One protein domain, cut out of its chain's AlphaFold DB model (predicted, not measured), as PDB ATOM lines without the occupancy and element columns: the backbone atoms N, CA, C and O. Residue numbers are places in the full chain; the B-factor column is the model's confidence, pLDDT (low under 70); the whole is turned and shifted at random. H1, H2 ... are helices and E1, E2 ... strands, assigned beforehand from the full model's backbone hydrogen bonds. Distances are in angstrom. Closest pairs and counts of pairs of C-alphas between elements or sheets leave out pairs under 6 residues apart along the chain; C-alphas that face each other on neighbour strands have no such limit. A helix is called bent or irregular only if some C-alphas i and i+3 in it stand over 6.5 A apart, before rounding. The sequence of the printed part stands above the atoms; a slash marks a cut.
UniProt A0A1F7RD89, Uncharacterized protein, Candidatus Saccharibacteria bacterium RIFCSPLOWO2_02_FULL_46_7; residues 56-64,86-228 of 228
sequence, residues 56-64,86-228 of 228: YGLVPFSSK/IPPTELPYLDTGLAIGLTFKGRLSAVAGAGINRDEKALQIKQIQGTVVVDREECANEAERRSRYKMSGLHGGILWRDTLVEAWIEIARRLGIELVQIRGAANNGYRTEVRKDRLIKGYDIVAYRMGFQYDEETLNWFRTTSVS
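Overview. This is residues 56 to 64 and 86 to 228 of the 228 residues of an uncharacterized protein of Candidatus Saccharibacteria bacterium RIFCSPLOWO2_02_FULL_46_7 (UniProt A0A1F7RD89). One strongly twisted sheet of seven strands curls round two helices, H2 and H3, which lie over the same face and only just touch. A third helix, H1, sits off one end of the sheet and only grazes it. The 152 printed residues hold three named helices and seven named strands, along the chain E1 E2 E3 E4 H1 H2 E5 H3 E6 E7; the class is mixed, helices and strands. The sheet runs E1 E2 E3 E4 E5 E7 E6 and is mixed, with E4 and E5 parallel and the other neighbours antiparallel. The whole is compact, with a radius of gyration of the C-alphas of 15.6 A and spans of 46 by 32 by 30 A.

Along the chain. E1, residues 56 to 62, begins at C-alpha 56 (-25.206, -14.288, 10.582) and is 19.8 A long. After the cut come E2, residues 98 to 104, 19.9 A; E3, residues 107 to 117, 30.4 A, which bends by 51 degrees at residue 110; and E4, residues 122 to 130, 24.0 A. H1 is residues 142 to 152, 15.3 A, and H2 is residues 160 to 174, 21.2 A, beginning at C-alpha 160 (-20.360, -19.999, 17.741). E5 is residues 179 to 183. H3, residues 196 to 209, 18.4 A, is irregular, but only just: C-alphas 202 and 205 are 6.7 A apart. E6 is residues 213 to 215, and E7, residues 220 to 224, ends at C-alpha 224 (-23.754, -40.652, 18.178).

Arrangement. E1 and E6 are the edge strands. E1 is antiparallel to E2, with N 61 and O 99 2.8 A apart, within hydrogen-bond range. E2, E3 and E4 form a meander, each strand the antiparallel neighbour of the one before; N 102 and O 110 are 2.8 A apart, N 113 and O 127 2.9 A. E4, H1, H2 and E5 make a strand-helix-strand unit, two parallel neighbour strands with helices between, with a right-handed crossover; N 125 and O 181 are 2.8 A apart. E5, H3 and E6 make a split unit, also right-handed, with E7 between the two strands; N 182 and O 221 are 2.9 A apart, N 213 and O 222 2.8 A. H2 and H3 form two layers with the sheet, helices on one face. The closest C-alphas of H2 and E3 are those of Leu 164 and Ala 112, 6.1 A; of H3 and E4, Gly 202 and Ile 128, 6.3 A. H2, with residues 161 to 162 alone, only just touches H3, with 3 pairs of C-alphas within 8 A; the closest are those of Asp 162 and Val 206, 6.1 A, at a steep tilt of 52 degrees, the same way. H1 only grazes the sheet with residues 151 to 152 and is apart from H2 and H3. Every O i to N i+4 pair is within hydrogen-bond range in H1 and H2, and 8 of 10 in H3.

Size, cuts and confidence. The farthest C-alphas, those of Ala 140 and Ser 228, are 49.4 A apart. Residues 65 to 85 are not printed, and C-alphas 64 and 86 are 20.0 A apart across the cut. The links E4 to H1 and E5 to H3 are long. Mean pLDDT of the printed part is 84.8; 21 residues are under 70, among them 87 to 92 and 133 to 139.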
ATOM      1  N   TYR A  56     -26.068 -13.128  10.715       89.75
ATOM      2  CA  TYR A  56     -25.206 -14.288  10.582       89.75
ATOM      3  C   TYR A  56     -25.646 -15.145   9.402       89.75
ATOM      4  O   TYR A  56     -26.827 -15.181   9.058       89.75
ATOM      5  N   GLY A  57     -24.690 -15.851   8.816       90.38
ATOM      6  CA  GLY A  57     -24.931 -16.832   7.764       90.38
ATOM      7  C   GLY A  57     -23.882 -17.933   7.803       90.38
ATOM      8  O   GLY A  57     -22.787 -17.718   8.333       90.38
ATOM      9  N   LEU A  58     -24.220 -19.089   7.243       92.06
ATOM     10  CA  LEU A  58     -23.301 -20.207   7.055       92.06
ATOM     11  C   LEU A  58     -22.835 -20.238   5.607       92.06
ATOM     12  O   LEU A  58     -23.610 -19.927   4.704       92.06
ATOM     13  N   VAL A  59     -21.563 -20.561   5.398       90.50
ATOM     14  CA  VAL A  59     -20.954 -20.591   4.066       90.50
ATOM     15  C   VAL A  59     -20.049 -21.817   3.948       90.50
ATOM     16  O   VAL A  59     -19.296 -22.089   4.886       90.50
ATOM     17  N   PRO A  60     -20.115 -22.582   2.848       89.69
ATOM     18  CA  PRO A  60     -19.214 -23.703   2.638       89.69
ATOM     19  C   PRO A  60     -17.827 -23.206   2.211       89.69
ATOM     20  O   PRO A  60     -17.687 -22.237   1.464       89.69
ATOM     21  N   PHE A  61     -16.793 -23.900   2.672       81.75
ATOM     22  CA  PHE A  61     -15.432 -23.803   2.166       81.75
ATOM     23  C   PHE A  61     -14.937 -25.193   1.792       81.75
ATOM     24  O   PHE A  61     -14.926 -26.098   2.621       81.75
ATOM     25  N   SER A  62     -14.481 -25.348   0.557       76.00
ATOM     26  CA  SER A  62     -13.867 -26.576   0.068       76.00
ATOM     27  C   SER A  62     -12.529 -26.254  -0.593       76.00
ATOM     28  O   SER A  62     -12.409 -25.254  -1.309       76.00
ATOM     29  N   SER A  63     -11.495 -27.072  -0.368       64.69
ATOM     30  CA  SER A  63     -10.332 -27.039  -1.255       64.69
ATOM     31  C   SER A  63     -10.670 -27.770  -2.540       64.69
ATOM     32  O   SER A  63     -11.023 -28.947  -2.554       64.69
ATOM     33  N   LYS A  64     -10.502 -27.078  -3.664       50.72
ATOM     34  CA  LYS A  64     -10.466 -27.744  -4.960       50.72
ATOM     35  C   LYS A  64      -9.153 -28.510  -5.084       50.72
ATOM     36  O   LYS A  64      -8.131 -27.929  -5.445       50.72
ATOM     37  N   ILE A  86     -16.963 -10.850   2.691       70.75
ATOM     38  CA  ILE A  86     -15.735 -10.103   2.943       70.75
ATOM     39  C   ILE A  86     -14.726 -11.049   3.615       70.75
ATOM     40  O   ILE A  86     -14.984 -11.488   4.747       70.75
ATOM     41  N   PRO A  87     -13.586 -11.354   2.966       66.12
ATOM     42  CA  PRO A  87     -12.548 -12.180   3.566       66.12
ATOM     43  C   PRO A  87     -11.924 -11.488   4.790       66.12
ATOM     44  O   PRO A  87     -11.922 -10.253   4.879       66.12
ATOM     45  N   PRO A  88     -11.387 -12.256   5.752       67.25
ATOM     46  CA  PRO A  88     -10.532 -11.691   6.787       67.25
ATOM     47  C   PRO A  88      -9.227 -11.171   6.165       67.25
ATOM     48  O   PRO A  88      -8.837 -11.584   5.075       67.25
ATOM     49  N   THR A  89      -8.541 -10.265   6.865       64.62
ATOM     50  CA  THR A  89      -7.215  -9.767   6.451       64.62
ATOM     51  C   THR A  89      -6.180 -10.884   6.375       64.62
ATOM     52  O   THR A  89      -5.316 -10.852   5.507       64.62
ATOM     53  N   GLU A  90      -6.303 -11.883   7.246       63.22
ATOM     54  CA  GLU A  90      -5.510 -13.107   7.222       63.22
ATOM     55  C   GLU A  90      -6.452 -14.292   7.045       63.22
ATOM     56  O   GLU A  90      -7.388 -14.481   7.827       63.22
ATOM     57  N   LEU A  91      -6.232 -15.064   5.983       65.19
ATOM     58  CA  LEU A  91      -7.038 -16.243   5.699       65.19
ATOM     59  C   LEU A  91      -6.819 -17.288   6.795       65.19
ATOM     60  O   LEU A  91      -5.665 -17.570   7.124       65.19
ATOM     61  N   PRO A  92      -7.889 -17.898   7.341       68.94
ATOM     62  CA  PRO A  92      -7.699 -19.042   8.208       68.94
ATOM     63  C   PRO A  92      -7.006 -20.140   7.397       68.94
ATOM     64  O   PRO A  92      -7.348 -20.395   6.237       68.94
ATOM     65  N   TYR A  93      -6.015 -20.777   8.008       70.44
ATOM     66  CA  TYR A  93      -5.546 -22.072   7.539       70.44
ATOM     67  C   TYR A  93      -6.691 -23.080   7.704       70.44
ATOM     68  O   TYR A  93      -7.469 -22.916   8.637       70.44
ATOM     69  N   LEU A  94      -6.830 -24.078   6.830       71.38
ATOM     70  CA  LEU A  94      -7.773 -25.178   7.043       71.38
ATOM     71  C   LEU A  94      -7.013 -26.486   7.237       71.38
ATOM     72  O   LEU A  94      -6.142 -26.834   6.439       71.38
ATOM     73  N   ASP A  95      -7.391 -27.227   8.274       70.75
ATOM     74  CA  ASP A  95      -6.783 -28.526   8.596       70.75
ATOM     75  C   ASP A  95      -7.442 -29.677   7.811       70.75
ATOM     76  O   ASP A  95      -7.043 -30.839   7.923       70.75
ATOM     77  N   THR A  96      -8.498 -29.369   7.050       79.69
ATOM     78  CA  THR A  96      -9.374 -30.317   6.351       79.69
ATOM     79  C   THR A  96      -9.860 -29.755   5.033       79.69
ATOM     80  O   THR A  96     -10.141 -28.565   4.934       79.69
ATOM     81  N   GLY A  97     -10.037 -30.619   4.026       77.19
ATOM     82  CA  GLY A  97     -10.503 -30.223   2.688       77.19
ATOM     83  C   GLY A  97     -11.893 -29.586   2.642       77.19
ATOM     84  O   GLY A  97     -12.222 -28.966   1.639       77.19
ATOM     85  N   LEU A  98     -12.678 -29.704   3.717       88.25
ATOM     86  CA  LEU A  98     -14.001 -29.105   3.868       88.25
ATOM     87  C   LEU A  98     -14.095 -28.351   5.196       88.25
ATOM     88  O   LEU A  98     -13.608 -28.827   6.225       88.25
ATOM     89  N   ALA A  99     -14.750 -27.195   5.186       91.19
ATOM     90  CA  ALA A  99     -15.034 -26.398   6.369       91.19
ATOM     91  C   ALA A  99     -16.346 -25.619   6.234       91.19
ATOM     92  O   ALA A  99     -16.720 -25.177   5.152       91.19
ATOM     93  N   ILE A 100     -17.028 -25.409   7.356       93.25
ATOM     94  CA  ILE A 100     -18.196 -24.530   7.452       93.25
ATOM     95  C   ILE A 100     -17.738 -23.205   8.046       93.25
ATOM     96  O   ILE A 100     -17.156 -23.163   9.132       93.25
ATOM     97  N   GLY A 101     -18.010 -22.115   7.342       91.75
ATOM     98  CA  GLY A 101     -17.807 -20.756   7.809       91.75
ATOM     99  C   GLY A 101     -19.029 -20.183   8.501       91.75
ATOM    100  O   GLY A 101     -20.134 -20.275   7.978       91.75
ATOM    101  N   LEU A 102     -18.819 -19.492   9.618       91.62
ATOM    102  CA  LEU A 102     -19.801 -18.580  10.195       91.62
ATOM    103  C   LEU A 102     -19.454 -17.149   9.786       91.62
ATOM    104  O   LEU A 102     -18.365 -16.655  10.091       91.62
ATOM    105  N   THR A 103     -20.393 -16.463   9.146       89.44
ATOM    106  CA  THR A 103     -20.266 -15.047   8.790       89.44
ATOM    107  C   THR A 103     -21.058 -14.156   9.741       89.44
ATOM    108  O   THR A 103     -22.046 -14.588  10.333       89.44
ATOM    109  N   PHE A 104     -20.646 -12.896   9.878       86.81
ATOM    110  CA  PHE A 104     -21.397 -11.833  10.536       86.81
ATOM    111  C   PHE A 104     -21.318 -10.552   9.699       86.81
ATOM    112  O   PHE A 104     -20.235 -10.033   9.434       86.81
ATOM    113  N   LYS A 105     -22.475 -10.031   9.273       85.25
ATOM    114  CA  LYS A 105     -22.598  -8.890   8.346       85.25
ATOM    115  C   LYS A 105     -21.769  -9.086   7.068       85.25
ATOM    116  O   LYS A 105     -21.060  -8.180   6.640       85.25
ATOM    117  N   GLY A 106     -21.819 -10.297   6.513       80.19
ATOM    118  CA  GLY A 106     -21.062 -10.679   5.319       80.19
ATOM    119  C   GLY A 106     -19.567 -10.904   5.551       80.19
ATOM    120  O   GLY A 106     -18.888 -11.340   4.636       80.19
ATOM    121  N   ARG A 107     -19.012 -10.660   6.743       83.00
ATOM    122  CA  ARG A 107     -17.599 -10.949   7.033       83.00
ATOM    123  C   ARG A 107     -17.442 -12.341   7.625       83.00
ATOM    124  O   ARG A 107     -18.221 -12.704   8.499       83.00
ATOM    125  N   LEU A 108     -16.425 -13.092   7.211       84.12
ATOM    126  CA  LEU A 108     -16.100 -14.369   7.848       84.12
ATOM    127  C   LEU A 108     -15.598 -14.150   9.283       84.12
ATOM    128  O   LEU A 108     -14.626 -13.425   9.497       84.12
ATOM    129  N   SER A 109     -16.241 -14.808  10.244       86.56
ATOM    130  CA  SER A 109     -15.972 -14.661  11.678       86.56
ATOM    131  C   SER A 109     -15.331 -15.897  12.306       86.56
ATOM    132  O   SER A 109     -14.551 -15.774  13.251       86.56
ATOM    133  N   ALA A 110     -15.675 -17.088  11.826       89.62
ATOM    134  CA  ALA A 110     -15.137 -18.350  12.320       89.62
ATOM    135  C   ALA A 110     -15.282 -19.454  11.273       89.62
ATOM    136  O   ALA A 110     -16.085 -19.329  10.350       89.62
ATOM    137  N   VAL A 111     -14.523 -20.531  11.448       91.31
ATOM    138  CA  VAL A 111     -14.567 -21.743  10.632       91.31
ATOM    139  C   VAL A 111     -14.519 -22.986  11.518       91.31
ATOM    140  O   VAL A 111     -13.884 -22.983  12.577       91.31
ATOM    141  N   ALA A 112     -15.176 -24.054  11.073       94.00
ATOM    142  CA  ALA A 112     -14.977 -25.396  11.602       94.00
ATOM    143  C   ALA A 112     -14.730 -26.378  10.460       94.00
ATOM    144  O   ALA A 112     -15.561 -26.498   9.561       94.00
ATOM    145  N   GLY A 113     -13.594 -27.065  10.509       92.25
ATOM    146  CA  GLY A 113     -13.144 -28.012   9.496       92.25
ATOM    147  C   GLY A 113     -13.376 -29.457   9.922       92.25
ATOM    148  O   GLY A 113     -13.059 -29.824  11.061       92.25
ATOM    149  N   ALA A 114     -13.912 -30.279   9.019       94.00
ATOM    150  CA  ALA A 114     -14.147 -31.698   9.265       94.00
ATOM    151  C   ALA A 114     -13.860 -32.570   8.034       94.00
ATOM    152  O   ALA A 114     -13.732 -32.089   6.907       94.00
ATOM    153  N   GLY A 115     -13.745 -33.876   8.266       91.88
ATOM    154  CA  GLY A 115     -13.612 -34.889   7.223       91.88
ATOM    155  C   GLY A 115     -13.925 -36.285   7.753       91.88
ATOM    156  O   GLY A 115     -14.135 -36.467   8.951       91.88
ATOM    157  N   ILE A 116     -13.946 -37.278   6.866       92.12
ATOM    158  CA  ILE A 116     -14.196 -38.669   7.257       92.12
ATOM    159  C   ILE A 116     -12.927 -39.273   7.868       92.12
ATOM    160  O   ILE A 116     -11.872 -39.307   7.233       92.12
ATOM    161  N   ASN A 117     -13.033 -39.758   9.105       90.25
ATOM    162  CA  ASN A 117     -12.070 -40.673   9.700       90.25
ATOM    163  C   ASN A 117     -12.487 -42.102   9.325       90.25
ATOM    164  O   ASN A 117     -13.490 -42.612   9.826       90.25
ATOM    165  N   ARG A 118     -11.749 -42.727   8.400       87.81
ATOM    166  CA  ARG A 118     -12.091 -44.057   7.870       87.81
ATOM    167  C   ARG A 118     -11.892 -45.167   8.899       87.81
ATOM    168  O   ARG A 118     -12.690 -46.101   8.910       87.81
ATOM    169  N   ASP A 119     -10.888 -45.037   9.761       87.00
ATOM    170  CA  ASP A 119     -10.545 -46.058  10.756       87.00
ATOM    171  C   ASP A 119     -11.650 -46.176  11.810       87.00
ATOM    172  O   ASP A 119     -12.110 -47.268  12.137       87.00
ATOM    173  N   GLU A 120     -12.155 -45.029  12.261       87.69
ATOM    174  CA  GLU A 120     -13.212 -44.943  13.274       87.69
ATOM    175  C   GLU A 120     -14.622 -44.837  12.670       87.69
ATOM    176  O   GLU A 120     -15.607 -44.761  13.400       87.69
ATOM    177  N   LYS A 121     -14.739 -44.828  11.335       90.06
ATOM    178  CA  LYS A 121     -16.009 -44.674  10.599       90.06
ATOM    179  C   LYS A 121     -16.822 -43.448  11.042       90.06
ATOM    180  O   LYS A 121     -18.050 -43.498  11.109       90.06
ATOM    181  N   ALA A 122     -16.131 -42.349  11.337       94.06
ATOM    182  CA  ALA A 122     -16.708 -41.151  11.938       94.06
ATOM    183  C   ALA A 122     -16.538 -39.913  11.054       94.06
ATOM    184  O   ALA A 122     -15.583 -39.805  10.281       94.06
ATOM    185  N   LEU A 123     -17.417 -38.926  11.226       96.19
ATOM    186  CA  LEU A 123     -17.138 -37.556  10.801       96.19
ATOM    187  C   LEU A 123     -16.308 -36.869  11.894       96.19
ATOM    188  O   LEU A 123     -16.819 -36.592  12.977       96.19
ATOM    189  N   GLN A 124     -15.029 -36.603  11.621       96.19
ATOM    190  CA  GLN A 124     -14.105 -35.985  12.573       96.19
ATOM    191  C   GLN A 124     -13.970 -34.484  12.309       96.19
ATOM    192  O   GLN A 124     -13.424 -34.063  11.287       96.19
ATOM    193  N   ILE A 125     -14.395 -33.677  13.278       96.38
ATOM    194  CA  ILE A 125     -14.134 -32.242  13.361       96.38
ATOM    195  C   ILE A 125     -12.699 -32.063  13.865       96.38
ATOM    196  O   ILE A 125     -12.385 -32.332  15.029       96.38
ATOM    197  N   LYS A 126     -11.813 -31.630  12.967       92.69
ATOM    198  CA  LYS A 126     -10.381 -31.441  13.251       92.69
ATOM    199  C   LYS A 126     -10.042 -30.005  13.620       92.69
ATOM    200  O   LYS A 126      -9.024 -29.788  14.270       92.69
ATOM    201  N   GLN A 127     -10.899 -29.058  13.236       90.50
ATOM    202  CA  GLN A 127     -10.623 -27.640  13.381       90.50
ATOM    203  C   GLN A 127     -11.831 -26.865  13.904       90.50
ATOM    204  O   GLN A 127     -12.930 -27.003  13.374       90.50
ATOM    205  N   ILE A 128     -11.612 -25.996  14.896       92.31
ATOM    206  CA  ILE A 128     -12.584 -25.004  15.381       92.31
ATOM    207  C   ILE A 128     -11.842 -23.684  15.645       92.31
ATOM    208  O   ILE A 128     -11.163 -23.529  16.663       92.31
ATOM    209  N   GLN A 129     -11.973 -22.709  14.743       87.12
ATOM    210  CA  GLN A 129     -11.151 -21.495  14.748       87.12
ATOM    211  C   GLN A 129     -11.972 -20.219  14.525       87.12
ATOM    212  O   GLN A 129     -12.816 -20.146  13.640       87.12
ATOM    213  N   GLY A 130     -11.689 -19.174  15.308       85.69
ATOM    214  CA  GLY A 130     -12.161 -17.815  15.023       85.69
ATOM    215  C   GLY A 130     -11.196 -17.106  14.072       85.69
ATOM    216  O   GLY A 130      -9.985 -17.238  14.232       85.69
ATOM    217  N   THR A 131     -11.707 -16.337  13.111       78.75
ATOM    218  CA  THR A 131     -10.878 -15.576  12.150       78.75
ATOM    219  C   THR A 131     -10.422 -14.225  12.687       78.75
ATOM    220  O   THR A 131      -9.550 -13.584  12.112       78.75
ATOM    221  N   VAL A 132     -11.010 -13.775  13.797       70.12
ATOM    222  CA  VAL A 132     -10.574 -12.577  14.509       70.12
ATOM    223  C   VAL A 132      -9.841 -13.022  15.763       70.12
ATOM    224  O   VAL A 132     -10.471 -13.416  16.751       70.12
ATOM    225  N   VAL A 133      -8.512 -12.946  15.730       61.75
ATOM    226  CA  VAL A 133      -7.705 -13.062  16.942       61.75
ATOM    227  C   VAL A 133      -7.913 -11.778  17.742       61.75
ATOM    228  O   VAL A 133      -7.670 -10.665  17.276       61.75
ATOM    229  N   VAL A 134      -8.483 -11.927  18.936       60.84
ATOM    230  CA  VAL A 134      -8.610 -10.832  19.901       60.84
ATOM    231  C   VAL A 134      -7.725 -11.166  21.087       60.84
ATOM    232  O   VAL A 134      -8.209 -11.398  22.199       60.84
ATOM    233  N   ASP A 135      -6.426 -11.293  20.824       57.75
ATOM    234  CA  ASP A 135      -5.468 -11.441  21.904       57.75
ATOM    235  C   ASP A 135      -5.237 -10.092  22.583       57.75
ATOM    236  O   ASP A 135      -5.251  -9.039  21.938       57.75
ATOM    237  N   ARG A 136      -5.034 -10.114  23.903       54.00
ATOM    238  CA  ARG A 136      -4.704  -8.892  24.654       54.00
ATOM    239  C   ARG A 136      -3.373  -8.302  24.200       54.00
ATOM    240  O   ARG A 136      -3.220  -7.091  24.268       54.00
ATOM    241  N   GLU A 137      -2.461  -9.151  23.747       57.53
ATOM    242  CA  GLU A 137      -1.116  -8.775  23.305       57.53
ATOM    243  C   GLU A 137      -1.104  -8.183  21.884       57.53
ATOM    244  O   GLU A 137      -0.195  -7.439  21.539       57.53
ATOM    245  N   GLU A 138      -2.144  -8.438  21.081       59.53
ATOM    246  CA  GLU A 138      -2.246  -7.974  19.687       59.53
ATOM    247  C   GLU A 138      -3.087  -6.697  19.516       59.53
ATOM    248  O   GLU A 138      -3.157  -6.133  18.423       59.53
ATOM    249  N   CYS A 139      -3.766  -6.244  20.572       66.81
ATOM    250  CA  CYS A 139      -4.557  -5.015  20.542       66.81
ATOM    251  C   CYS A 139      -3.766  -3.880  21.194       66.81
ATOM    252  O   CYS A 139      -3.384  -3.987  22.357       66.81
ATOM    253  N   ALA A 140      -3.602  -2.752  20.497       73.12
ATOM    254  CA  ALA A 140      -2.861  -1.604  21.018       73.12
ATOM    255  C   ALA A 140      -3.527  -0.994  22.264       73.12
ATOM    256  O   ALA A 140      -2.869  -0.353  23.081       73.12
ATOM    257  N   ASN A 141      -4.846  -1.166  22.411       79.38
ATOM    258  CA  ASN A 141      -5.597  -0.763  23.597       79.38
ATOM    259  C   ASN A 141      -6.956  -1.484  23.714       79.38
ATOM    260  O   ASN A 141      -7.439  -2.163  22.805       79.38
ATOM    261  N   GLU A 142      -7.616  -1.281  24.856       75.75
ATOM    262  CA  GLU A 142      -8.936  -1.838  25.172       75.75
ATOM    263  C   GLU A 142     -10.046  -1.378  24.206       75.75
ATOM    264  O   GLU A 142     -10.989  -2.131  23.955       75.75
ATOM    265  N   ALA A 143      -9.955  -0.166  23.647       79.50
ATOM    266  CA  ALA A 143     -10.950   0.344  22.703       79.50
ATOM    267  C   ALA A 143     -10.861  -0.381  21.352       79.50
ATOM    268  O   ALA A 143     -11.887  -0.796  20.808       79.50
ATOM    269  N   GLU A 144      -9.646  -0.615  20.854       76.81
ATOM    270  CA  GLU A 144      -9.395  -1.442  19.674       76.81
ATOM    271  C   GLU A 144      -9.868  -2.878  19.910       76.81
ATOM    272  O   GLU A 144     -10.613  -3.425  19.095       76.81
ATOM    273  N   ARG A 145      -9.529  -3.449  21.071       72.44
ATOM    274  CA  ARG A 145      -9.970  -4.784  21.479       72.44
ATOM    275  C   ARG A 145     -11.494  -4.904  21.409       72.44
ATOM    276  O   ARG A 145     -12.029  -5.791  20.745       72.44
ATOM    277  N   ARG A 146     -12.218  -3.965  22.031       70.38
ATOM    278  CA  ARG A 146     -13.692  -3.890  22.002       70.38
ATOM    279  C   ARG A 146     -14.250  -3.691  20.595       70.38
ATOM    280  O   ARG A 146     -15.285  -4.275  20.274       70.38
ATOM    281  N   SER A 147     -13.585  -2.895  19.761       73.44
ATOM    282  CA  SER A 147     -13.974  -2.690  18.364       73.44
ATOM    283  C   SER A 147     -13.871  -3.993  17.566       73.44
ATOM    284  O   SER A 147     -14.865  -4.433  16.980       73.44
ATOM    285  N   ARG A 148     -12.722  -4.686  17.637       71.12
ATOM    286  CA  ARG A 148     -12.512  -6.008  17.021       71.12
ATOM    287  C   ARG A 148     -13.530  -7.035  17.538       71.12
ATOM    288  O   ARG A 148     -14.154  -7.727  16.734       71.12
ATOM    289  N   TYR A 149     -13.800  -7.057  18.847       70.94
ATOM    290  CA  TYR A 149     -14.841  -7.906  19.447       70.94
ATOM    291  C   TYR A 149     -16.248  -7.635  18.902       70.94
ATOM    292  O   TYR A 149     -17.004  -8.570  18.645       70.94
ATOM    293  N   LYS A 150     -16.637  -6.366  18.740       70.56
ATOM    294  CA  LYS A 150     -17.978  -5.999  18.259       70.56
ATOM    295  C   LYS A 150     -18.157  -6.322  16.775       70.56
ATOM    296  O   LYS A 150     -19.266  -6.648  16.352       70.56
ATOM    297  N   MET A 151     -17.083  -6.227  15.992       67.56
ATOM    298  CA  MET A 151     -17.094  -6.533  14.561       67.56
ATOM    299  C   MET A 151     -17.073  -8.032  14.260       67.56
ATOM    300  O   MET A 151     -17.584  -8.421  13.217       67.56
ATOM    301  N   SER A 152     -16.528  -8.872  15.146       69.69
ATOM    302  CA  SER A 152     -16.431 -10.314  14.889       69.69
ATOM    303  C   SER A 152     -17.766 -11.050  15.023       69.69
ATOM    304  O   SER A 152     -17.931 -12.125  14.460       69.69
ATOM    305  N   GLY A 153     -18.732 -10.521  15.781       70.50
ATOM    306  CA  GLY A 153     -19.998 -11.216  16.050       70.50
ATOM    307  C   GLY A 153     -19.858 -12.453  16.954       70.50
ATOM    308  O   GLY A 153     -20.864 -13.041  17.339       70.50
ATOM    309  N   LEU A 154     -18.648 -12.821  17.379       74.75
ATOM    310  CA  LEU A 154     -18.385 -14.043  18.150       74.75
ATOM    311  C   LEU A 154     -18.794 -13.956  19.635       74.75
ATOM    312  O   LEU A 154     -18.740 -14.953  20.343       74.75
ATOM    313  N   HIS A 155     -19.214 -12.779  20.112       68.75
ATOM    314  CA  HIS A 155     -19.671 -12.548  21.493       68.75
ATOM    315  C   HIS A 155     -21.122 -12.023  21.576       68.75
ATOM    316  O   HIS A 155     -21.554 -11.534  22.616       68.75
ATOM    317  N   GLY A 156     -21.911 -12.140  20.496       63.38
ATOM    318  CA  GLY A 156     -23.300 -11.648  20.401       63.38
ATOM    319  C   GLY A 156     -24.357 -12.435  21.198       63.38
ATOM    320  O   GLY A 156     -25.557 -12.214  21.015       63.38
ATOM    321  N   GLY A 157     -23.931 -13.347  22.077       72.81
ATOM    322  CA  GLY A 157     -24.791 -14.302  22.784       72.81
ATOM    323  C   GLY A 157     -25.008 -15.626  22.047       72.81
ATOM    324  O   GLY A 157     -25.826 -16.419  22.498       72.81
ATOM    325  N   ILE A 158     -24.279 -15.853  20.950       85.19
ATOM    326  CA  ILE A 158     -24.186 -17.139  20.252       85.19
ATOM    327  C   ILE A 158     -22.905 -17.840  20.699       85.19
ATOM    328  O   ILE A 158     -21.828 -17.238  20.701       85.19
ATOM    329  N   LEU A 159     -23.020 -19.116  21.032       89.62
ATOM    330  CA  LEU A 159     -21.909 -20.036  21.220       89.62
ATOM    331  C   LEU A 159     -21.486 -20.540  19.843       89.62
ATOM    332  O   LEU A 159     -21.933 -21.579  19.367       89.62
ATOM    333  N   TRP A 160     -20.677 -19.744  19.148       91.06
ATOM    334  CA  TRP A 160     -20.360 -19.999  17.741       91.06
ATOM    335  C   TRP A 160     -19.632 -21.329  17.514       91.06
ATOM    336  O   TRP A 160     -19.832 -21.941  16.471       91.06
ATOM    337  N   ARG A 161     -18.815 -21.784  18.477       93.50
ATOM    338  CA  ARG A 161     -18.125 -23.081  18.396       93.50
ATOM    339  C   ARG A 161     -19.140 -24.210  18.374       93.50
ATOM    340  O   ARG A 161     -19.167 -24.982  17.429       93.50
ATOM    341  N   ASP A 162     -20.015 -24.219  19.370       95.06
ATOM    342  CA  ASP A 162     -21.096 -25.184  19.510       95.06
ATOM    343  C   ASP A 162     -22.029 -25.161  18.295       95.06
ATOM    344  O   ASP A 162     -22.391 -26.200  17.769       95.06
ATOM    345  N   THR A 163     -22.351 -23.969  17.789       94.88
ATOM    346  CA  THR A 163     -23.190 -23.794  16.591       94.88
ATOM    347  C   THR A 163     -22.553 -24.417  15.344       94.88
ATOM    348  O   THR A 163     -23.239 -25.049  14.549       94.88
ATOM    349  N   LEU A 164     -21.239 -24.254  15.159       96.31
ATOM    350  CA  LEU A 164     -20.523 -24.865  14.036       96.31
ATOM    351  C   LEU A 164     -20.349 -26.380  14.205       96.31
ATOM    352  O   LEU A 164     -20.383 -27.106  13.215       96.31
ATOM    353  N   VAL A 165     -20.183 -26.867  15.435       97.06
ATOM    354  CA  VAL A 165     -20.188 -28.308  15.721       97.06
ATOM    355  C   VAL A 165     -21.569 -28.903  15.435       97.06
ATOM    356  O   VAL A 165     -21.652 -29.933  14.777       97.06
ATOM    357  N   GLU A 166     -22.649 -28.237  15.846       97.19
ATOM    358  CA  GLU A 166     -24.027 -28.661  15.566       97.19
ATOM    359  C   GLU A 166     -24.309 -28.710  14.060       97.19
ATOM    360  O   GLU A 166     -24.920 -29.659  13.578       97.19
ATOM    361  N   ALA A 167     -23.795 -27.742  13.294       97.25
ATOM    362  CA  ALA A 167     -23.871 -27.763  11.834       97.25
ATOM    363  C   ALA A 167     -23.264 -29.050  11.245       97.25
ATOM    364  O   ALA A 167     -23.867 -29.689  10.386       97.25
ATOM    365  N   TRP A 168     -22.095 -29.463  11.739       97.69
ATOM    366  CA  TRP A 168     -21.449 -30.706  11.317       97.69
ATOM    367  C   TRP A 168     -22.195 -31.965  11.772       97.69
ATOM    368  O   TRP A 168     -22.259 -32.928  11.009       97.69
ATOM    369  N   ILE A 169     -22.785 -31.960  12.973       97.25
ATOM    370  CA  ILE A 169     -23.640 -33.058  13.455       97.25
ATOM    371  C   ILE A 169     -24.857 -33.226  12.540       97.25
ATOM    372  O   ILE A 169     -25.186 -34.345  12.145       97.25
ATOM    373  N   GLU A 170     -25.496 -32.125  12.151       97.12
ATOM    374  CA  GLU A 170     -26.655 -32.146  11.260       97.12
ATOM    375  C   GLU A 170     -26.288 -32.646   9.851       97.12
ATOM    376  O   GLU A 170     -27.016 -33.457   9.276       97.12
ATOM    377  N   ILE A 171     -25.126 -32.253   9.316       96.44
ATOM    378  CA  ILE A 171     -24.595 -32.816   8.062       96.44
ATOM    379  C   ILE A 171     -24.345 -34.323   8.200       96.44
ATOM    380  O   ILE A 171     -24.775 -35.097   7.344       96.44
ATOM    381  N   ALA A 172     -23.697 -34.760   9.284       96.12
ATOM    382  CA  ALA A 172     -23.443 -36.174   9.544       96.12
ATOM    383  C   ALA A 172     -24.752 -36.981   9.584       96.12
ATOM    384  O   ALA A 172     -24.850 -38.027   8.942       96.12
ATOM    385  N   ARG A 173     -25.793 -36.451  10.238       95.44
ATOM    386  CA  ARG A 173     -27.131 -37.055  10.292       95.44
ATOM    387  C   ARG A 173     -27.760 -37.208   8.902       95.44
ATOM    388  O   ARG A 173     -28.281 -38.275   8.589       95.44
ATOM    389  N   ARG A 174     -27.690 -36.179   8.049       95.19
ATOM    390  CA  ARG A 174     -28.218 -36.214   6.666       95.19
ATOM    391  C   ARG A 174     -27.474 -37.198   5.763       95.19
ATOM    392  O   ARG A 174     -28.060 -37.768   4.843       95.19
ATOM    393  N   LEU A 175     -26.193 -37.417   6.040       93.81
ATOM    394  CA  LEU A 175     -25.359 -38.383   5.333       93.81
ATOM    395  C   LEU A 175     -25.459 -39.809   5.896       93.81
ATOM    396  O   LEU A 175     -24.880 -40.719   5.307       93.81
ATOM    397  N   GLY A 176     -26.192 -40.024   6.995       92.88
ATOM    398  CA  GLY A 176     -26.295 -41.333   7.647       92.88
ATOM    399  C   GLY A 176     -25.004 -41.765   8.353       92.88
ATOM    400  O   GLY A 176     -24.727 -42.955   8.476       92.88
ATOM    401  N   ILE A 177     -24.180 -40.811   8.784       94.00
ATOM    402  CA  ILE A 177     -22.979 -41.079   9.576       94.00
ATOM    403  C   ILE A 177     -23.401 -41.188  11.038       94.00
ATOM    404  O   ILE A 177     -23.908 -40.226  11.614       94.00
ATOM    405  N   GLU A 178     -23.188 -42.352  11.644       93.94
ATOM    406  CA  GLU A 178     -23.633 -42.628  13.014       93.94
ATOM    407  C   GLU A 178     -22.766 -41.944  14.073       93.94
ATOM    408  O   GLU A 178     -23.270 -41.583  15.133       93.94
ATOM    409  N   LEU A 179     -21.475 -41.752  13.791       96.12
ATOM    410  CA  LEU A 179     -20.492 -41.283  14.761       96.12
ATOM    411  C   LEU A 179     -19.904 -39.934  14.345       96.12
ATOM    412  O   LEU A 179     -19.342 -39.787  13.258       96.12
ATOM    413  N   VAL A 180     -20.004 -38.947  15.233       97.62
ATOM    414  CA  VAL A 180     -19.300 -37.667  15.114       97.62
ATOM    415  C   VAL A 180     -18.221 -37.616  16.173       97.62
ATOM    416  O   VAL A 180     -18.428 -37.997  17.327       97.62
ATOM    417  N   GLN A 181     -17.069 -37.105  15.769       97.44
ATOM    418  CA  GLN A 181     -15.901 -37.001  16.609       97.44
ATOM    419  C   GLN A 181     -15.375 -35.569  16.620       97.44
ATOM    420  O   GLN A 181     -15.332 -34.905  15.587       97.44
ATOM    421  N   ILE A 182     -14.920 -35.101  17.777       97.56
ATOM    422  CA  ILE A 182     -14.136 -33.870  17.904       97.56
ATOM    423  C   ILE A 182     -12.728 -34.266  18.327       97.56
ATOM    424  O   ILE A 182     -12.542 -34.983  19.314       97.56
ATOM    425  N   ARG A 183     -11.722 -33.788  17.592       95.00
ATOM    426  CA  ARG A 183     -10.322 -33.991  17.970       95.00
ATOM    427  C   ARG A 183     -10.048 -33.344  19.329       95.00
ATOM    428  O   ARG A 183     -10.281 -32.148  19.487       95.00
ATOM    429  N   GLY A 184      -9.546 -34.116  20.291       94.25
ATOM    430  CA  GLY A 184      -9.234 -33.595  21.624       94.25
ATOM    431  C   GLY A 184      -8.005 -32.686  21.620       94.25
ATOM    432  O   GLY A 184      -7.134 -32.784  20.749       94.25
ATOM    433  N   ALA A 185      -7.893 -31.806  22.616       93.38
ATOM    434  CA  ALA A 185      -6.759 -30.885  22.720       93.38
ATOM    435  C   ALA A 185      -5.407 -31.618  22.828       93.38
ATOM    436  O   ALA A 185      -4.402 -31.141  22.301       93.38
ATOM    437  N   ALA A 186      -5.379 -32.785  23.483       91.25
ATOM    438  CA  ALA A 186      -4.181 -33.612  23.638       91.25
ATOM    439  C   ALA A 186      -3.719 -34.268  22.320       91.25
ATOM    440  O   ALA A 186      -2.515 -34.448  22.108       91.25
ATOM    441  N   ASN A 187      -4.668 -34.556  21.425       90.31
ATOM    442  CA  ASN A 187      -4.436 -35.131  20.099       90.31
ATOM    443  C   ASN A 187      -4.321 -34.071  18.989       90.31
ATOM    444  O   ASN A 187      -4.305 -34.385  17.798       90.31
ATOM    445  N   ASN A 188      -4.300 -32.785  19.345       88.25
ATOM    446  CA  ASN A 188      -4.248 -31.724  18.355       88.25
ATOM    447  C   ASN A 188      -2.823 -31.567  17.795       88.25
ATOM    448  O   ASN A 188      -1.862 -31.415  18.553       88.25
ATOM    449  N   GLY A 189      -2.697 -31.571  16.463       83.44
ATOM    450  CA  GLY A 189      -1.417 -31.422  15.764       83.44
ATOM    451  C   GLY A 189      -0.726 -30.081  16.019       83.44
ATOM    452  O   GLY A 189       0.488 -30.015  15.896       83.44
ATOM    453  N   TYR A 190      -1.475 -29.060  16.452       82.00
ATOM    454  CA  TYR A 190      -0.969 -27.714  16.729       82.00
ATOM    455  C   TYR A 190      -0.601 -27.470  18.198       82.00
ATOM    456  O   TYR A 190      -0.527 -26.329  18.657       82.00
ATOM    457  N   ARG A 191      -0.440 -28.530  18.998       81.50
ATOM    458  CA  ARG A 191      -0.158 -28.410  20.441       81.50
ATOM    459  C   ARG A 191       1.194 -27.763  20.764       81.50
ATOM    460  O   ARG A 191       1.405 -27.378  21.913       81.50
ATOM    461  N   THR A 192       2.097 -27.673  19.787       83.25
ATOM    462  CA  THR A 192       3.402 -27.006  19.903       83.25
ATOM    463  C   THR A 192       3.346 -25.527  19.520       83.25
ATOM    464  O   THR A 192       4.122 -24.735  20.045       83.25
ATOM    465  N   GLU A 193       2.399 -25.134  18.668       83.31
ATOM    466  CA  GLU A 193       2.249 -23.784  18.115       83.31
ATOM    467  C   GLU A 193       1.159 -22.985  18.839       83.31
ATOM    468  O   GLU A 193       1.237 -21.762  18.961       83.31
ATOM    469  N   VAL A 194       0.124 -23.666  19.335       80.94
ATOM    470  CA  VAL A 194      -1.032 -23.060  19.997       80.94
ATOM    471  C   VAL A 194      -1.012 -23.394  21.480       80.94
ATOM    472  O   VAL A 194      -0.901 -24.547  21.894       80.94
ATOM    473  N   ARG A 195      -1.204 -22.366  22.315       84.50
ATOM    474  CA  ARG A 195      -1.293 -22.528  23.772       84.50
ATOM    475  C   ARG A 195      -2.335 -23.583  24.154       84.50
ATOM    476  O   ARG A 195      -3.502 -23.482  23.766       84.50
ATOM    477  N   LYS A 196      -1.940 -24.523  25.019       87.56
ATOM    478  CA  LYS A 196      -2.789 -25.619  25.517       87.56
ATOM    479  C   LYS A 196      -4.162 -25.148  26.006       87.56
ATOM    480  O   LYS A 196      -5.171 -25.773  25.703       87.56
ATOM    481  N   ASP A 197      -4.227 -24.027  26.725       86.69
ATOM    482  CA  ASP A 197      -5.489 -23.514  27.266       86.69
ATOM    483  C   ASP A 197      -6.479 -23.072  26.174       86.69
ATOM    484  O   ASP A 197      -7.691 -23.182  26.365       86.69
ATOM    485  N   ARG A 198      -5.983 -22.617  25.017       84.56
ATOM    486  CA  ARG A 198      -6.826 -22.307  23.854       84.56
ATOM    487  C   ARG A 198      -7.382 -23.566  23.213       84.56
ATOM    488  O   ARG A 198      -8.552 -23.563  22.844       84.56
ATOM    489  N   LEU A 199      -6.575 -24.622  23.122       87.44
ATOM    490  CA  LEU A 199      -7.012 -25.910  22.584       87.44
ATOM    491  C   LEU A 199      -8.085 -26.538  23.482       87.44
ATOM    492  O   LEU A 199      -9.163 -26.861  22.998       87.44
ATOM    493  N   ILE A 200      -7.874 -26.582  24.799       91.44
ATOM    494  CA  ILE A 200      -8.884 -27.086  25.750       91.44
ATOM    495  C   ILE A 200     -10.197 -26.296  25.623       91.44
ATOM    496  O   ILE A 200     -11.275 -26.875  25.520       91.44
ATOM    497  N   LYS A 201     -10.129 -24.959  25.577       87.19
ATOM    498  CA  LYS A 201     -11.324 -24.110  25.413       87.19
ATOM    499  C   LYS A 201     -12.005 -24.272  24.054       87.19
ATOM    500  O   LYS A 201     -13.211 -24.062  23.957       87.19
ATOM    501  N   GLY A 202     -11.230 -24.543  23.008       86.44
ATOM    502  CA  GLY A 202     -11.712 -24.654  21.636       86.44
ATOM    503  C   GLY A 202     -12.355 -25.998  21.320       86.44
ATOM    504  O   GLY A 202     -13.326 -26.016  20.570       86.44
ATOM    505  N   TYR A 203     -11.835 -27.075  21.908       93.81
ATOM    506  CA  TYR A 203     -12.210 -28.451  21.593       93.81
ATOM    507  C   TYR A 203     -12.867 -29.130  22.798       93.81
ATOM    508  O   TYR A 203     -14.077 -29.331  22.791       93.81
ATOM    509  N   ASP A 204     -12.111 -29.399  23.865       96.19
ATOM    510  CA  ASP A 204     -12.576 -30.223  24.992       96.19
ATOM    511  C   ASP A 204     -13.786 -29.624  25.725       96.19
ATOM    512  O   ASP A 204     -14.763 -30.315  25.995       96.19
ATOM    513  N   ILE A 205     -13.772 -28.314  26.005       94.81
ATOM    514  CA  ILE A 205     -14.901 -27.639  26.669       94.81
ATOM    515  C   ILE A 205     -16.147 -27.628  25.776       94.81
ATOM    516  O   ILE A 205     -17.263 -27.722  26.284       94.81
ATOM    517  N   VAL A 206     -15.974 -27.495  24.459       94.94
ATOM    518  CA  VAL A 206     -17.094 -27.524  23.504       94.94
ATOM    519  C   VAL A 206     -17.687 -28.926  23.457       94.94
ATOM    520  O   VAL A 206     -18.890 -29.076  23.648       94.94
ATOM    521  N   ALA A 207     -16.842 -29.944  23.297       96.75
ATOM    522  CA  ALA A 207     -17.243 -31.342  23.274       96.75
ATOM    523  C   ALA A 207     -17.995 -31.742  24.554       96.75
ATOM    524  O   ALA A 207     -19.115 -32.248  24.476       96.75
ATOM    525  N   TYR A 208     -17.439 -31.413  25.725       96.25
ATOM    526  CA  TYR A 208     -18.076 -31.657  27.020       96.25
ATOM    527  C   TYR A 208     -19.460 -30.998  27.122       96.25
ATOM    528  O   TYR A 208     -20.443 -31.654  27.462       96.25
ATOM    529  N   ARG A 209     -19.567 -29.707  26.776       94.19
ATOM    530  CA  ARG A 209     -20.838 -28.960  26.838       94.19
ATOM    531  C   ARG A 209     -21.893 -29.503  25.876       94.19
ATOM    532  O   ARG A 209     -23.080 -29.401  26.166       94.19
ATOM    533  N   MET A 210     -21.466 -30.089  24.761       94.56
ATOM    534  CA  MET A 210     -22.343 -30.702  23.762       94.56
ATOM    535  C   MET A 210     -22.608 -32.196  24.004       94.56
ATOM    536  O   MET A 210     -23.181 -32.861  23.136       94.56
ATOM    537  N   GLY A 211     -22.204 -32.724  25.166       95.44
ATOM    538  CA  GLY A 211     -22.502 -34.090  25.592       95.44
ATOM    539  C   GLY A 211     -21.685 -35.172  24.889       95.44
ATOM    540  O   GLY A 211     -22.128 -36.317  24.834       95.44
ATOM    541  N   PHE A 212     -20.521 -34.838  24.330       97.38
ATOM    542  CA  PHE A 212     -19.598 -35.846  23.813       97.38
ATOM    543  C   PHE A 212     -18.911 -36.584  24.967       97.38
ATOM    544  O   PHE A 212     -18.662 -36.016  26.033       97.38
ATOM    545  N   GLN A 213     -18.555 -37.843  24.730       97.69
ATOM    546  CA  GLN A 213     -17.796 -38.680  25.654       97.69
ATOM    547  C   GLN A 213     -16.323 -38.697  25.251       97.69
ATOM    548  O   GLN A 213     -16.008 -38.834  24.071       97.69
ATOM    549  N   TYR A 214     -15.430 -38.527  26.223       97.19
ATOM    550  CA  TYR A 214     -13.991 -38.580  25.990       97.19
ATOM    551  C   TYR A 214     -13.498 -40.023  25.999       97.19
ATOM    552  O   TYR A 214     -13.868 -40.794  26.883       97.19
ATOM    553  N   ASP A 215     -12.636 -40.350  25.048       96.25
ATOM    554  CA  ASP A 215     -11.927 -41.620  24.975       96.25
ATOM    555  C   ASP A 215     -10.437 -41.395  25.264       96.25
ATOM    556  O   ASP A 215      -9.755 -40.620  24.584       96.25
ATOM    557  N   GLU A 216      -9.933 -42.077  26.290       94.44
ATOM    558  CA  GLU A 216      -8.540 -41.974  26.723       94.44
ATOM    559  C   GLU A 216      -7.561 -42.660  25.762       94.44
ATOM    560  O   GLU A 216      -6.393 -42.273  25.731       94.44
ATOM    561  N   GLU A 217      -8.013 -43.636  24.970       94.12
ATOM    562  CA  GLU A 217      -7.152 -44.369  24.037       94.12
ATOM    563  C   GLU A 217      -6.826 -43.512  22.811       94.12
ATOM    564  O   GLU A 217      -5.660 -43.319  22.459       94.12
ATOM    565  N   THR A 218      -7.854 -42.940  22.186       93.69
ATOM    566  CA  THR A 218      -7.688 -42.114  20.982       93.69
ATOM    567  C   THR A 218      -7.447 -40.636  21.292       93.69
ATOM    568  O   THR A 218      -7.066 -39.871  20.398       93.69
ATOM    569  N   LEU A 219      -7.641 -40.218  22.551       95.81
ATOM    570  CA  LEU A 219      -7.555 -38.829  23.017       95.81
ATOM    571  C   LEU A 219      -8.523 -37.890  22.272       95.81
ATOM    572  O   LEU A 219      -8.222 -36.712  22.040       95.81
ATOM    573  N   ASN A 220      -9.682 -38.416  21.873       96.94
ATOM    574  CA  ASN A 220     -10.721 -37.703  21.134       96.94
ATOM    575  C   ASN A 220     -12.076 -37.796  21.842       96.94
ATOM    576  O   ASN A 220     -12.261 -38.540  22.800       96.94
ATOM    577  N   TRP A 221     -13.031 -37.005  21.359       97.88
ATOM    578  CA  TRP A 221     -14.391 -36.947  21.881       97.88
ATOM    579  C   TRP A 221     -15.376 -37.521  20.873       97.88
ATOM    580  O   TRP A 221     -15.289 -37.178  19.697       97.88
ATOM    581  N   PHE A 222     -16.348 -38.306  21.327       96.94
ATOM    582  CA  PHE A 222     -17.295 -39.023  20.474       96.94
ATOM    583  C   PHE A 222     -18.745 -38.785  20.880       96.94
ATOM    584  O   PHE A 222     -19.069 -38.656  22.062       96.94
ATOM    585  N   ARG A 223     -19.633 -38.750  19.887       95.38
ATOM    586  CA  ARG A 223     -21.082 -38.701  20.084       95.38
ATOM    587  C   ARG A 223     -21.792 -39.378  18.915       95.38
ATOM    588  O   ARG A 223     -21.397 -39.209  17.763       95.38
ATOM    589  N   THR A 224     -22.867 -40.104  19.208       93.56
ATOM    590  CA  THR A 224     -23.754 -40.652  18.178       93.56
ATOM    591  C   THR A 224     -24.675 -39.575  17.606       93.56
ATOM    592  O   THR A 224     -25.166 -38.715  18.342       93.56
ATOM    593  N   THR A 225     -24.961 -39.628  16.308       88.69
ATOM    594  CA  THR A 225     -25.915 -38.714  15.649       88.69
ATOM    595  C   THR A 225     -27.374 -39.094  15.890       88.69
ATOM    596  O   THR A 225     -28.260 -38.249  15.759       88.69
ATOM    597  N   SER A 226     -27.636 -40.344  16.278       80.12
ATOM    598  CA  SER A 226     -28.957 -40.810  16.691       80.12
ATOM    599  C   SER A 226     -29.379 -40.121  17.988       80.12
ATOM    600  O   SER A 226     -28.649 -40.150  18.981       80.12
ATOM    601  N   VAL A 227     -30.567 -39.516  17.987       58.69
ATOM    602  CA  VAL A 227     -31.210 -39.039  19.215       58.69
ATOM    603  C   VAL A 227     -31.764 -40.275  19.923       58.69
ATOM    604  O   VAL A 227     -32.649 -40.935  19.379       58.69
ATOM    605  N   SER A 228     -31.185 -40.629  21.070       43.56
ATOM    606  CA  SER A 228     -31.720 -41.653  21.979       43.56
ATOM    607  C   SER A 228     -33.053 -41.227  22.578       43.56
ATOM    608  O   SER A 228     -33.116 -40.040  22.980       43.56
TER     609      SER A 228